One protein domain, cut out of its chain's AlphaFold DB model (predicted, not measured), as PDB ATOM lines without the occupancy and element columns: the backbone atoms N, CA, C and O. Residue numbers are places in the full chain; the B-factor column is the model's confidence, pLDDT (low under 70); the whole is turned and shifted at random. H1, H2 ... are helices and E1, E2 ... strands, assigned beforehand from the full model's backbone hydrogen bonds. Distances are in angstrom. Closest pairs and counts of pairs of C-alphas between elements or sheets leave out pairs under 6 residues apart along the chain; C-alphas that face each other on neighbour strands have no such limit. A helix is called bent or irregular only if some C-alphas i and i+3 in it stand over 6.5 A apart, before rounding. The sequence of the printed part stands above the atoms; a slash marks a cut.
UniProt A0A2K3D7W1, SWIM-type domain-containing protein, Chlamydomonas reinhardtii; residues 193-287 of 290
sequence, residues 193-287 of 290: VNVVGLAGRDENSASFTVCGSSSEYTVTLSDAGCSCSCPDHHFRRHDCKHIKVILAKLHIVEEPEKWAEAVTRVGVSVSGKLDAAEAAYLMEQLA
ATOM      1  N   VAL A 193     -39.668   5.440 -29.548       90.31
ATOM      2  CA  VAL A 193     -40.341   4.231 -30.019       90.31
ATOM      3  C   VAL A 193     -40.385   3.225 -28.867       90.31
ATOM      4  O   VAL A 193     -39.354   2.935 -28.258       90.31
ATOM      5  N   ASN A 194     -41.578   2.735 -28.537       93.50
ATOM      6  CA  ASN A 194     -41.780   1.724 -27.505       93.50
ATOM      7  C   ASN A 194     -42.222   0.418 -28.160       93.50
ATOM      8  O   ASN A 194     -43.226   0.401 -28.866       93.50
ATOM      9  N   VAL A 195     -41.495  -0.668 -27.917       95.44
ATOM     10  CA  VAL A 195     -41.910  -1.991 -28.389       95.44
ATOM     11  C   VAL A 195     -42.874  -2.558 -27.359       95.44
ATOM     12  O   VAL A 195     -42.558  -2.600 -26.172       95.44
ATOM     13  N   VAL A 196     -44.079  -2.922 -27.784       94.69
ATOM     14  CA  VAL A 196     -45.096  -3.483 -26.884       94.69
ATOM     15  C   VAL A 196     -44.788  -4.948 -26.621       94.69
ATOM     16  O   VAL A 196     -44.801  -5.376 -25.472       94.69
ATOM     17  N   GLY A 197     -44.463  -5.691 -27.678       93.75
ATOM     18  CA  GLY A 197     -44.164  -7.110 -27.594       93.75
ATOM     19  C   GLY A 197     -44.226  -7.801 -28.950       93.75
ATOM     20  O   GLY A 197     -44.461  -7.173 -29.989       93.75
ATOM     21  N   LEU A 198     -44.032  -9.115 -28.907       95.75
ATOM     22  CA  LEU A 198     -44.266 -10.023 -30.022       95.75
ATOM     23  C   LEU A 198     -45.781 -10.230 -30.179       95.75
ATOM     24  O   LEU A 198     -46.432 -10.740 -29.269       95.75
ATOM     25  N   ALA A 199     -46.336  -9.798 -31.308       95.12
ATOM     26  CA  ALA A 199     -47.761  -9.903 -31.616       95.12
ATOM     27  C   ALA A 199     -48.130 -11.303 -32.121       95.12
ATOM     28  O   ALA A 199     -49.184 -11.837 -31.784       95.12
ATOM     29  N   GLY A 200     -47.241 -11.909 -32.904       94.62
ATOM     30  CA  GLY A 200     -47.427 -13.239 -33.462       94.62
ATOM     31  C   GLY A 200     -46.120 -13.775 -34.019       94.62
ATOM     32  O   GLY A 200     -45.254 -13.013 -34.454       94.62
ATOM     33  N   ARG A 201     -45.974 -15.095 -33.988       96.06
ATOM     34  CA  ARG A 201     -44.829 -15.801 -34.549       96.06
ATOM     35  C   ARG A 201     -45.343 -16.953 -35.392       96.06
ATOM     36  O   ARG A 201     -46.004 -17.844 -34.867       96.06
ATOM     37  N   ASP A 202     -44.973 -16.918 -36.658       95.75
ATOM     38  CA  ASP A 202     -45.168 -17.976 -37.634       95.75
ATOM     39  C   ASP A 202     -43.831 -18.687 -37.883       95.75
ATOM     40  O   ASP A 202     -42.777 -18.269 -37.390       95.75
ATOM     41  N   GLU A 203     -43.859 -19.760 -38.670       95.00
ATOM     42  CA  GLU A 203     -42.650 -20.498 -39.059       95.00
ATOM     43  C   GLU A 203     -41.682 -19.621 -39.870       95.00
ATOM     44  O   GLU A 203     -40.474 -19.690 -39.663       95.00
ATOM     45  N   ASN A 204     -42.224 -18.732 -40.714       96.69
ATOM     46  CA  ASN A 204     -41.452 -17.929 -41.671       96.69
ATOM     47  C   ASN A 204     -41.495 -16.419 -41.380       96.69
ATOM     48  O   ASN A 204     -40.934 -15.620 -42.136       96.69
ATOM     49  N   SER A 205     -42.199 -16.001 -40.326       97.44
ATOM     50  CA  SER A 205     -42.292 -14.589 -39.956       97.44
ATOM     51  C   SER A 205     -42.518 -14.357 -38.468       97.44
ATOM     52  O   SER A 205     -43.177 -15.135 -37.788       97.44
ATOM     53  N   ALA A 206     -42.033 -13.227 -37.961       97.69
ATOM     54  CA  ALA A 206     -42.390 -12.701 -36.647       97.69
ATOM     55  C   ALA A 206     -42.970 -11.296 -36.784       97.69
ATOM     56  O   ALA A 206     -42.398 -10.434 -37.451       97.69
ATOM     57  N   SER A 207     -44.095 -11.051 -36.118       97.69
ATOM     58  CA  SER A 207     -44.755  -9.751 -36.071       97.69
ATOM     59  C   SER A 207     -44.633  -9.135 -34.681       97.69
ATOM     60  O   SER A 207     -44.858  -9.782 -33.660       97.69
ATOM     61  N   PHE A 208     -44.273  -7.859 -34.640       97.69
ATOM     62  CA  PHE A 208     -44.065  -7.079 -33.429       97.69
ATOM     63  C   PHE A 208     -44.983  -5.879 -33.425       97.69
ATOM     64  O   PHE A 208     -45.099  -5.166 -34.425       97.69
ATOM     65  N   THR A 209     -45.564  -5.605 -32.268       97.12
ATOM     66  CA  THR A 209     -46.331  -4.390 -32.049       97.12
ATOM     67  C   THR A 209     -45.424  -3.304 -31.493       97.12
ATOM     68  O   THR A 209     -44.731  -3.484 -30.489       97.12
ATOM     69  N   VAL A 210     -45.451  -2.139 -32.132       96.62
ATOM     70  CA  VAL A 210     -44.632  -0.985 -31.782       96.62
ATOM     71  C   VAL A 210     -45.520   0.241 -31.614       96.62
ATOM     72  O   VAL A 210     -46.175   0.688 -32.552       96.62
ATOM     73  N   CYS A 211     -45.495   0.844 -30.430       94.38
ATOM     74  CA  CYS A 211     -46.139   2.127 -30.190       94.38
ATOM     75  C   CYS A 211     -45.194   3.265 -30.583       94.38
ATOM     76  O   CYS A 211     -44.113   3.450 -30.008       94.38
ATOM     77  N   GLY A 212     -45.627   4.058 -31.561       88.44
ATOM     78  CA  GLY A 212     -45.072   5.379 -31.810       88.44
ATOM     79  C   GLY A 212     -45.603   6.413 -30.813       88.44
ATOM     80  O   GLY A 212     -46.219   6.088 -29.803       88.44
ATOM     81  N   SER A 213     -45.392   7.693 -31.121       85.31
ATOM     82  CA  SER A 213     -45.868   8.797 -30.275       85.31
ATOM     83  C   SER A 213     -47.395   8.924 -30.232       85.31
ATOM     84  O   SER A 213     -47.922   9.423 -29.244       85.31
ATOM     85  N   SER A 214     -48.090   8.492 -31.290       89.12
ATOM     86  CA  SER A 214     -49.532   8.742 -31.468       89.12
ATOM     87  C   SER A 214     -50.316   7.540 -31.998       89.12
ATOM     88  O   SER A 214     -51.540   7.576 -32.023       89.12
ATOM     89  N   SER A 215     -49.632   6.508 -32.491       94.62
ATOM     90  CA  SER A 215     -50.269   5.380 -33.174       94.62
ATOM     91  C   SER A 215     -49.453   4.114 -32.970       94.62
ATOM     92  O   SER A 215     -48.235   4.172 -32.766       94.62
ATOM     93  N   GLU A 216     -50.145   2.989 -33.032       96.69
ATOM     94  CA  GLU A 216     -49.577   1.652 -32.984       96.69
ATOM     95  C   GLU A 216     -49.292   1.161 -34.405       96.69
ATOM     96  O   GLU A 216     -50.083   1.378 -35.323       96.69
ATOM     97  N   TYR A 217     -48.133   0.543 -34.588       97.56
ATOM     98  CA  TYR A 217     -47.684  -0.007 -35.858       97.56
ATOM     99  C   TYR A 217     -47.245  -1.451 -35.661       97.56
ATOM    100  O   TYR A 217     -46.737  -1.817 -34.602       97.56
ATOM    101  N   THR A 218     -47.371  -2.247 -36.714       97.81
ATOM    102  CA  THR A 218     -46.899  -3.628 -36.744       97.81
ATOM    103  C   THR A 218     -45.652  -3.687 -37.613       97.81
ATOM    104  O   THR A 218     -45.621  -3.130 -38.716       97.81
ATOM    105  N   VAL A 219     -44.605  -4.312 -37.090       97.94
ATOM    106  CA  VAL A 219     -43.364  -4.605 -37.806       97.94
ATOM    107  C   VAL A 219     -43.311  -6.105 -38.021       97.94
ATOM    108  O   VAL A 219     -43.375  -6.849 -37.051       97.94
ATOM    109  N   THR A 220     -43.175  -6.540 -39.267       98.12
ATOM    110  CA  THR A 220     -43.051  -7.957 -39.608       98.12
ATOM    111  C   THR A 220     -41.650  -8.216 -40.135       98.12
ATOM    112  O   THR A 220     -41.221  -7.576 -41.097       98.12
ATOM    113  N   LEU A 221     -40.948  -9.142 -39.493       97.81
ATOM    114  CA  LEU A 221     -39.680  -9.695 -39.950       97.81
ATOM    115  C   LEU A 221     -39.969 -11.028 -40.637       97.81
ATOM    116  O   LEU A 221     -40.703 -11.845 -40.083       97.81
ATOM    117  N   SER A 222     -39.421 -11.236 -41.826       97.31
ATOM    118  CA  SER A 222     -39.454 -12.516 -42.530       97.31
ATOM    119  C   SER A 222     -38.152 -12.721 -43.291       97.31
ATOM    120  O   SER A 222     -37.382 -11.779 -43.488       97.31
ATOM    121  N   ASP A 223     -37.933 -13.936 -43.785       95.50
ATOM    122  CA  ASP A 223     -36.747 -14.260 -44.592       95.50
ATOM    123  C   ASP A 223     -36.702 -13.466 -45.908       95.50
ATOM    124  O   ASP A 223     -35.639 -13.222 -46.468       95.50
ATOM    125  N   ALA A 224     -37.863 -13.020 -46.401       95.50
ATOM    126  CA  ALA A 224     -37.957 -12.174 -47.588       95.50
ATOM    127  C   ALA A 224     -37.611 -10.699 -47.307       95.50
ATOM    128  O   ALA A 224     -37.411  -9.926 -48.247       95.50
ATOM    129  N   GLY A 225     -37.580 -10.291 -46.035       95.50
ATOM    130  CA  GLY A 225     -37.206  -8.949 -45.611       95.50
ATOM    131  C   GLY A 225     -38.055  -8.394 -44.469       95.50
ATOM    132  O   GLY A 225     -38.925  -9.045 -43.893       95.50
ATOM    133  N   CYS A 226     -37.800  -7.129 -44.146       97.25
ATOM    134  CA  CYS A 226     -38.491  -6.415 -43.078       97.25
ATOM    135  C   CYS A 226     -39.586  -5.508 -43.652       97.25
ATOM    136  O   CYS A 226     -39.341  -4.723 -44.568       97.25
ATOM    137  N   SER A 227     -40.784  -5.558 -43.072       97.56
ATOM    138  CA  SER A 227     -41.886  -4.665 -43.435       97.56
ATOM    139  C   SER A 227     -42.492  -3.985 -42.211       97.56
ATOM    140  O   SER A 227     -42.431  -4.488 -41.090       97.56
ATOM    141  N   CYS A 228     -43.053  -2.794 -42.402       97.94
ATOM    142  CA  CYS A 228     -43.716  -2.053 -41.333       97.94
ATOM    143  C   CYS A 228     -44.971  -1.350 -41.844       97.94
ATOM    144  O   CYS A 228     -44.943  -0.728 -42.906       97.94
ATOM    145  N   SER A 229     -46.043  -1.372 -41.048       97.56
ATOM    146  CA  SER A 229     -47.315  -0.715 -41.378       97.56
ATOM    147  C   SER A 229     -47.275   0.819 -41.307       97.56
ATOM    148  O   SER A 229     -48.261   1.484 -41.623       97.56
ATOM    149  N   CYS A 230     -46.153   1.416 -40.891       96.69
ATOM    150  CA  CYS A 230     -46.058   2.866 -40.780       96.69
ATOM    151  C   CYS A 230     -45.987   3.563 -42.157       96.69
ATOM    152  O   CYS A 230     -45.376   3.037 -43.096       96.69
ATOM    153  N   PRO A 231     -46.514   4.799 -42.277       96.25
ATOM    154  CA  PRO A 231     -46.481   5.548 -43.534       96.25
ATOM    155  C   PRO A 231     -45.066   5.752 -44.091       96.25
ATOM    156  O   PRO A 231     -44.861   5.713 -45.300       96.25
ATOM    157  N   ASP A 232     -44.077   5.947 -43.216       95.19
ATOM    158  CA  ASP A 232     -42.692   6.209 -43.620       95.19
ATOM    159  C   ASP A 232     -42.098   5.042 -44.425       95.19
ATOM    160  O   ASP A 232     -41.492   5.263 -45.472       95.19
ATOM    161  N   HIS A 233     -42.351   3.800 -44.000       96.69
ATOM    162  CA  HIS A 233     -41.931   2.611 -44.740       96.69
ATOM    163  C   HIS A 233     -42.699   2.471 -46.060       96.69
ATOM    164  O   HIS A 233     -42.087   2.268 -47.107       96.69
ATOM    165  N   HIS A 234     -44.021   2.670 -46.031       95.56
ATOM    166  CA  HIS A 234     -44.867   2.580 -47.222       95.56
ATOM    167  C   HIS A 234     -44.433   3.552 -48.336       95.56
ATOM    168  O   HIS A 234     -44.357   3.174 -49.506       95.56
ATOM    169  N   PHE A 235     -44.107   4.803 -47.989       95.94
ATOM    170  CA  PHE A 235     -43.720   5.815 -48.977       95.94
ATOM    171  C   PHE A 235     -42.248   5.746 -49.383       95.94
ATOM    172  O   PHE A 235     -41.937   5.963 -50.555       95.94
ATOM    173  N   ARG A 236     -41.334   5.473 -48.443       94.38
ATOM    174  CA  ARG A 236     -39.889   5.499 -48.723       94.38
ATOM    175  C   ARG A 236     -39.333   4.158 -49.187       94.38
ATOM    176  O   ARG A 236     -38.284   4.169 -49.815       94.38
ATOM    177  N   ARG A 237     -40.009   3.038 -48.904       91.62
ATOM    178  CA  ARG A 237     -39.555   1.664 -49.212       91.62
ATOM    179  C   ARG A 237     -38.161   1.335 -48.658       91.62
ATOM    180  O   ARG A 237     -37.421   0.556 -49.245       91.62
ATOM    181  N   HIS A 238     -37.811   1.954 -47.537       92.19
ATOM    182  CA  HIS A 238     -36.571   1.717 -46.801       92.19
ATOM    183  C   HIS A 238     -36.900   1.349 -45.352       92.19
ATOM    184  O   HIS A 238     -38.042   1.515 -44.901       92.19
ATOM    185  N   ASP A 239     -35.889   0.911 -44.603       94.75
ATOM    186  CA  ASP A 239     -36.039   0.601 -43.185       94.75
ATOM    187  C   ASP A 239     -36.375   1.855 -42.386       94.75
ATOM    188  O   ASP A 239     -35.549   2.744 -42.139       94.75
ATOM    189  N   CYS A 240     -37.640   1.923 -41.985       95.12
ATOM    190  CA  CYS A 240     -38.142   2.969 -41.121       95.12
ATOM    191  C   CYS A 240     -37.556   2.835 -39.707       95.12
ATOM    192  O   CYS A 240     -37.012   1.801 -39.311       95.12
ATOM    193  N   LYS A 241     -37.737   3.876 -38.891       94.06
ATOM    194  CA  LYS A 241     -37.275   3.878 -37.493       94.06
ATOM    195  C   LYS A 241     -37.794   2.691 -36.665       94.06
ATOM    196  O   LYS A 241     -37.097   2.257 -35.758       94.06
ATOM    197  N   HIS A 242     -38.994   2.179 -36.957       95.75
ATOM    198  CA  HIS A 242     -39.592   1.082 -36.191       95.75
ATOM    199  C   HIS A 242     -38.862  -0.239 -36.446       95.75
ATOM    200  O   HIS A 242     -38.534  -0.932 -35.490       95.75
ATOM    201  N   ILE A 243     -38.531  -0.528 -37.711       96.38
ATOM    202  CA  ILE A 243     -37.731  -1.702 -38.097       96.38
ATOM    203  C   ILE A 243     -36.368  -1.637 -37.404       96.38
ATOM    204  O   ILE A 243     -35.986  -2.571 -36.710       96.38
ATOM    205  N   LYS A 244     -35.688  -0.487 -37.485       94.00
ATOM    206  CA  LYS A 244     -34.369  -0.294 -36.862       94.00
ATOM    207  C   LYS A 244     -34.372  -0.527 -35.351       94.00
ATOM    208  O   LYS A 244     -33.430  -1.104 -34.826       94.00
ATOM    209  N   VAL A 245     -35.425  -0.098 -34.651       94.31
ATOM    210  CA  VAL A 245     -35.564  -0.336 -33.203       94.31
ATOM    211  C   VAL A 245     -35.761  -1.817 -32.891       94.31
ATOM    212  O   VAL A 245     -35.174  -2.302 -31.929       94.31
ATOM    213  N   ILE A 246     -36.546  -2.538 -33.690       95.50
ATOM    214  CA  ILE A 246     -36.737  -3.980 -33.496       95.50
ATOM    215  C   ILE A 246     -35.432  -4.742 -33.750       95.50
ATOM    216  O   ILE A 246     -35.020  -5.522 -32.895       95.50
ATOM    217  N   LEU A 247     -34.745  -4.474 -34.867       95.12
ATOM    218  CA  LEU A 247     -33.469  -5.125 -35.190       95.12
ATOM    219  C   LEU A 247     -32.406  -4.873 -34.112       95.12
ATOM    220  O   LEU A 247     -31.667  -5.781 -33.742       95.12
ATOM    221  N   ALA A 248     -32.382  -3.661 -33.555       92.06
ATOM    222  CA  ALA A 248     -31.511  -3.307 -32.444       92.06
ATOM    223  C   ALA A 248     -31.799  -4.098 -31.168       92.06
ATOM    224  O   ALA A 248     -30.872  -4.625 -30.564       92.06
ATOM    225  N   LYS A 249     -33.074  -4.208 -30.771       92.81
ATOM    226  CA  LYS A 249     -33.473  -4.982 -29.584       92.81
ATOM    227  C   LYS A 249     -33.176  -6.470 -29.708       92.81
ATOM    228  O   LYS A 249     -32.961  -7.150 -28.713       92.81
ATOM    229  N   LEU A 250     -33.197  -6.984 -30.931       94.12
ATOM    230  CA  LEU A 250     -32.873  -8.374 -31.223       94.12
ATOM    231  C   LEU A 250     -31.363  -8.605 -31.416       94.12
ATOM    232  O   LEU A 250     -30.937  -9.761 -31.472       94.12
ATOM    233  N   HIS A 251     -30.562  -7.533 -31.463       92.38
ATOM    234  CA  HIS A 251     -29.127  -7.555 -31.758       92.38
ATOM    235  C   HIS A 251     -28.806  -8.238 -33.101       92.38
ATOM    236  O   HIS A 251     -27.962  -9.127 -33.168       92.38
ATOM    237  N   ILE A 252     -29.524  -7.854 -34.162       94.31
ATOM    238  CA  ILE A 252     -29.395  -8.410 -35.527       94.31
ATOM    239  C   ILE A 252     -29.414  -7.312 -36.599       94.31
ATOM    240  O   ILE A 252     -30.019  -7.465 -37.657       94.31
ATOM    241  N   VAL A 253     -28.817  -6.156 -36.310       90.75
ATOM    242  CA  VAL A 253     -28.852  -5.004 -37.229       90.75
ATOM    243  C   VAL A 253     -28.180  -5.331 -38.568       90.75
ATOM    244  O   VAL A 253     -28.698  -4.933 -39.607       90.75
ATOM    245  N   GLU A 254     -27.083  -6.086 -38.537       89.25
ATOM    246  CA  GLU A 254     -26.306  -6.485 -39.721       89.25
ATOM    247  C   GLU A 254     -26.870  -7.726 -40.426       89.25
ATOM    248  O   GLU A 254     -26.756  -7.862 -41.641       89.25
ATOM    249  N   GLU A 255     -27.512  -8.624 -39.675       93.19
ATOM    250  CA  GLU A 255     -27.963  -9.931 -40.166       93.19
ATOM    251  C   GLU A 255     -29.476 -10.118 -39.947       93.19
ATOM    252  O   GLU A 255     -29.896 -10.983 -39.170       93.19
ATOM    253  N   PRO A 256     -30.332  -9.329 -40.626       93.69
ATOM    254  CA  PRO A 256     -31.784  -9.408 -40.454       93.69
ATOM    255  C   PRO A 256     -32.360 -10.777 -40.846       93.69
ATOM    256  O   PRO A 256     -33.430 -11.147 -40.372       93.69
ATOM    257  N   GLU A 257     -31.644 -11.556 -41.662       94.88
ATOM    258  CA  GLU A 257     -32.002 -12.929 -42.041       94.88
ATOM    259  C   GLU A 257     -32.004 -13.888 -40.838       94.88
ATOM    260  O   GLU A 257     -32.780 -14.838 -40.801       94.88
ATOM    261  N   LYS A 258     -31.213 -13.612 -39.790       95.81
ATOM    262  CA  LYS A 258     -31.148 -14.437 -38.569       95.81
ATOM    263  C   LYS A 258     -32.217 -14.069 -37.537       95.81
ATOM    264  O   LYS A 258     -32.068 -14.337 -36.340       95.81
ATOM    265  N   TRP A 259     -33.318 -13.456 -37.973       96.19
ATOM    266  CA  TRP A 259     -34.391 -13.030 -37.077       96.19
ATOM    267  C   TRP A 259     -34.977 -14.204 -36.284       96.19
ATOM    268  O   TRP A 259     -35.219 -14.057 -35.091       96.19
ATOM    269  N   ALA A 260     -35.157 -15.381 -36.891       96.19
ATOM    270  CA  ALA A 260     -35.786 -16.523 -36.226       96.19
ATOM    271  C   ALA A 260     -34.996 -16.998 -34.991       96.19
ATOM    272  O   ALA A 260     -35.576 -17.268 -33.930       96.19
ATOM    273  N   GLU A 261     -33.665 -17.048 -35.101       96.06
ATOM    274  CA  GLU A 261     -32.770 -17.388 -33.992       96.06
ATOM    275  C   GLU A 261     -32.815 -16.305 -32.909       96.06
ATOM    276  O   GLU A 261     -33.001 -16.607 -31.728       96.06
ATOM    277  N   ALA A 262     -32.738 -15.032 -33.303       95.19
ATOM    278  CA  ALA A 262     -32.764 -13.913 -32.369       95.19
ATOM    279  C   ALA A 262     -34.086 -13.817 -31.593       95.19
ATOM    280  O   ALA A 262     -34.080 -13.614 -30.379       95.19
ATOM    281  N   VAL A 263     -35.222 -14.027 -32.260       95.19
ATOM    282  CA  VAL A 263     -36.542 -14.062 -31.613       95.19
ATOM    283  C   VAL A 263     -36.655 -15.246 -30.661       95.19
ATOM    284  O   VAL A 263     -37.237 -15.111 -29.588       95.19
ATOM    285  N   THR A 264     -36.066 -16.394 -30.999       95.00
ATOM    286  CA  THR A 264     -36.027 -17.553 -30.093       95.00
ATOM    287  C   THR A 264     -35.164 -17.275 -28.863       95.00
ATOM    288  O   THR A 264     -35.567 -17.608 -27.752       95.00
ATOM    289  N   ARG A 265     -34.018 -16.611 -29.049       94.12
ATOM    290  CA  ARG A 265     -33.092 -16.228 -27.978       94.12
ATOM    291  C   ARG A 265     -33.712 -15.238 -26.992       94.12
ATOM    292  O   ARG A 265     -33.561 -15.413 -25.788       94.12
ATOM    293  N   VAL A 266     -34.393 -14.202 -27.486       90.75
ATOM    294  CA  VAL A 266     -35.004 -13.173 -26.622       90.75
ATOM    295  C   VAL A 266     -36.386 -13.600 -26.100       90.75
ATOM    296  O   VAL A 266     -36.814 -13.178 -25.023       90.75
ATOM    297  N   GLY A 267     -37.083 -14.476 -26.827       87.81
ATOM    298  CA  GLY A 267     -38.399 -14.993 -26.462       87.81
ATOM    299  C   GLY A 267     -39.494 -13.920 -26.484       87.81
ATOM    300  O   GLY A 267     -39.468 -12.979 -27.273       87.81
ATOM    301  N   VAL A 268     -40.484 -14.055 -25.595       79.62
ATOM    302  CA  VAL A 268     -41.644 -13.137 -25.493       79.62
ATOM    303  C   VAL A 268     -41.265 -11.787 -24.851       79.62
ATOM    304  O   VAL A 268     -42.043 -10.837 -24.860       79.62
ATOM    305  N   SER A 269     -40.046 -11.664 -24.323       82.81
ATOM    306  CA  SER A 269     -39.616 -10.548 -23.473       82.81
ATOM    307  C   SER A 269     -39.169  -9.290 -24.230       82.81
ATOM    308  O   SER A 269     -38.661  -8.358 -23.608       82.81
ATOM    309  N   VAL A 270     -39.373  -9.211 -25.550       86.06
ATOM    310  CA  VAL A 270     -39.018  -8.037 -26.371       86.06
ATOM    311  C   VAL A 270     -40.036  -6.909 -26.148       86.06
ATOM    312  O   VAL A 270     -40.838  -6.588 -27.020       86.06
ATOM    313  N   SER A 271     -40.052  -6.303 -24.965       90.44
ATOM    314  CA  SER A 271     -40.941  -5.176 -24.656       90.44
ATOM    315  C   SER A 271     -40.171  -3.987 -24.081       90.44
ATOM    316  O   SER A 271     -38.988  -4.065 -23.743       90.44
ATOM    317  N   GLY A 272     -40.820  -2.828 -24.045       89.75
ATOM    318  CA  GLY A 272     -40.297  -1.595 -23.475       89.75
ATOM    319  C   GLY A 272     -39.581  -0.679 -24.468       89.75
ATOM    320  O   GLY A 272     -39.509  -0.914 -25.681       89.75
ATOM    321  N   LYS A 273     -39.025   0.401 -23.921       87.25
ATOM    322  CA  LYS A 273     -38.247   1.396 -24.669       87.25
ATOM    323  C   LYS A 273     -36.847   0.867 -24.944       87.25
ATOM    324  O   LYS A 273     -36.386  -0.018 -24.232       87.25
ATOM    325  N   LEU A 274     -36.207   1.421 -25.970       83.88
ATOM    326  CA  LEU A 274     -34.793   1.175 -26.216       83.88
ATOM    327  C   LEU A 274     -33.988   1.736 -25.036       83.88
ATOM    328  O   LEU A 274     -34.088   2.938 -24.741       83.88
ATOM    329  N   ASP A 275     -33.259   0.880 -24.334       84.62
ATOM    330  CA  ASP A 275     -32.448   1.303 -23.204       84.62
ATOM    331  C   ASP A 275     -31.159   2.010 -23.675       84.62
ATOM    332  O   ASP A 275     -30.876   2.153 -24.868       84.62
ATOM    333  N   ALA A 276     -30.398   2.570 -22.732       75.50
ATOM    334  CA  ALA A 276     -29.177   3.295 -23.072       75.50
ATOM    335  C   ALA A 276     -28.044   2.376 -23.569       75.50
ATOM    336  O   ALA A 276     -27.193   2.857 -24.314       75.50
ATOM    337  N   ALA A 277     -28.033   1.105 -23.162       77.38
ATOM    338  CA  ALA A 277     -27.031   0.117 -23.545       77.38
ATOM    339  C   ALA A 277     -27.321  -0.441 -24.947       77.38
ATOM    340  O   ALA A 277     -26.445  -0.397 -25.800       77.38
ATOM    341  N   GLU A 278     -28.563  -0.825 -25.232       80.75
ATOM    342  CA  GLU A 278     -29.088  -1.164 -26.560       80.75
ATOM    343  C   GLU A 278     -28.859  -0.010 -27.546       80.75
ATOM    344  O   GLU A 278     -28.428  -0.208 -28.681       80.75
ATOM    345  N   ALA A 279     -29.088   1.234 -27.107       81.50
ATOM    346  CA  ALA A 279     -28.785   2.416 -27.907       81.50
ATOM    347  C   ALA A 279     -27.285   2.593 -28.178       81.50
ATOM    348  O   ALA A 279     -26.919   3.092 -29.243       81.50
ATOM    349  N   ALA A 280     -26.429   2.259 -27.211       78.00
ATOM    350  CA  ALA A 280     -24.980   2.332 -27.363       78.00
ATOM    351  C   ALA A 280     -24.469   1.232 -28.300       78.00
ATOM    352  O   ALA A 280     -23.679   1.539 -29.183       78.00
ATOM    353  N   TYR A 281     -24.999   0.015 -28.183       78.81
ATOM    354  CA  TYR A 281     -24.722  -1.095 -29.091       78.81
ATOM    355  C   TYR A 281     -25.073  -0.732 -30.540       78.81
ATOM    356  O   TYR A 281     -24.252  -0.857 -31.441       78.81
ATOM    357  N   LEU A 282     -26.242  -0.117 -30.752       76.50
ATOM    358  CA  LEU A 282     -26.613   0.461 -32.046       76.50
ATOM    359  C   LEU A 282     -25.618   1.510 -32.568       76.50
ATOM    360  O   LEU A 282     -25.493   1.692 -33.776       76.50
ATOM    361  N   MET A 283     -24.971   2.272 -31.682       76.50
ATOM    362  CA  MET A 283     -23.984   3.282 -32.087       76.50
ATOM    363  C   MET A 283     -22.643   2.676 -32.460       76.50
ATOM    364  O   MET A 283     -21.907   3.313 -33.215       76.50
ATOM    365  N   GLU A 284     -22.318   1.528 -31.874       80.81
ATOM    366  CA  GLU A 284     -21.109   0.772 -32.160       80.81
ATOM    367  C   GLU A 284     -21.250   0.058 -33.501       80.81
ATOM    368  O   GLU A 284     -20.428   0.297 -34.369       80.81
ATOM    369  N   GLN A 285     -22.359  -0.639 -33.763       74.50
ATOM    370  CA  GLN A 285     -22.563  -1.285 -35.070       74.50
ATOM    371  C   GLN A 285     -22.625  -0.282 -36.230       74.50
ATOM    372  O   GLN A 285     -21.946  -0.433 -37.236       74.50
ATOM    373  N   LEU A 286     -23.350   0.833 -36.070       68.19
ATOM    374  CA  LEU A 286     -23.398   1.872 -37.111       68.19
ATOM    375  C   LEU A 286     -22.052   2.584 -37.346       68.19
ATOM    376  O   LEU A 286     -21.986   3.437 -38.230       68.19
ATOM    377  N   ALA A 287     -21.038   2.335 -36.513       70.12
ATOM    378  CA  ALA A 287     -19.690   2.861 -36.682       70.12
ATOM    379  C   ALA A 287     -18.873   2.093 -37.720       70.12
ATOM    380  O   ALA A 287     -17.932   2.663 -38.258       70.12
TER     381      ALA A 287
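Overview. This is residues 193 to 287 of the 290 residues of the protein "SWIM-type domain-containing protein" of Chlamydomonas reinhardtii (UniProt A0A2K3D7W1). A twisted antiparallel sheet, E1 to E4, has two helices, H2 and H3, packed over one face, while no named helix covers its other face. H4 packs on H2 with residues 278 to 282 on the side away from the sheet, and the short H1 only grazes the sheet near E4. The printed part has 95 residues, with four named strands and then four named helices along the chain, in the sheet order E1, E2, E3, E4; its class is mixed, helices and strands. It is compact, with a radius of gyration of the C-alphas of 12.3 A, and rounded, spanning 30 by 29 by 22 A.

Arrangement. E1, residues 194 to 201, E2, residues 205 to 211, E3, residues 216 to 222, and E4, residues 225 to 228, form a meander, each strand the antiparallel neighbour of the one before, joined as hairpins. E1 and E2 have N 196 and O 209 within hydrogen-bond range at 2.8 A. E2 and E3 have N 208 and O 219 at 2.8 A, and E3 and E4 have N 220 and O 227 at 2.8 A. H1, residues 231 to 236, only just on the sheet with 5 pairs of C-alphas within 10 A, only grazes it with residues 231 to 234. H2, residues 241 to 250, is on the sheet; its closest C-alphas to E3 are those of Val 219 and Ile 243, 6.3 A apart. H3, residues 256 to 269, is on the same face, at a height over the sheet of 9.3 A; these two helices and the sheet make two layers. H3 runs across the strands, at 76 degrees to E1 on the local plane. H2 and H3 touch, closest at the C-alphas of Leu 250 and Ala 262, 5.7 A, and are only just about perpendicular at 71 degrees. H4, residues 276 to 287, is not on the sheet and touches H2 with residues 278 to 282 alone, closest at the C-alphas of Ala 248 and Leu 282, 6.2 A; they are about perpendicular at 76 degrees. Every O i to N i+4 pair is within hydrogen-bond range in H1 and H2, but 6 of 10 in H3 and 7 of 8 in H4.

Along the chain. E1 begins at C-alpha 194, (-41.780, 1.724, -27.505), and is 19.1 A long; E2 is 19.7 A and E3 19.9 A. H2 is 14.4 A long. H3 is 18.7 A and irregular, with C-alphas 265 and 268 9.4 A apart. H4 is 16.6 A and ends at C-alpha 287, (-19.690, 2.861, -36.682).

Size, cuts and confidence. The C-alphas farthest apart are those of Asp 202 and Ala 287, 32.9 A. The printed part has no cut and no long link; the link from H3 to H4 is short, and its residues 272 to 273 pair antiparallel with residues 194 to 195 of E1. Mean pLDDT of the printed part is 91.7, that of H4 is 77, and residue 286 is under 70.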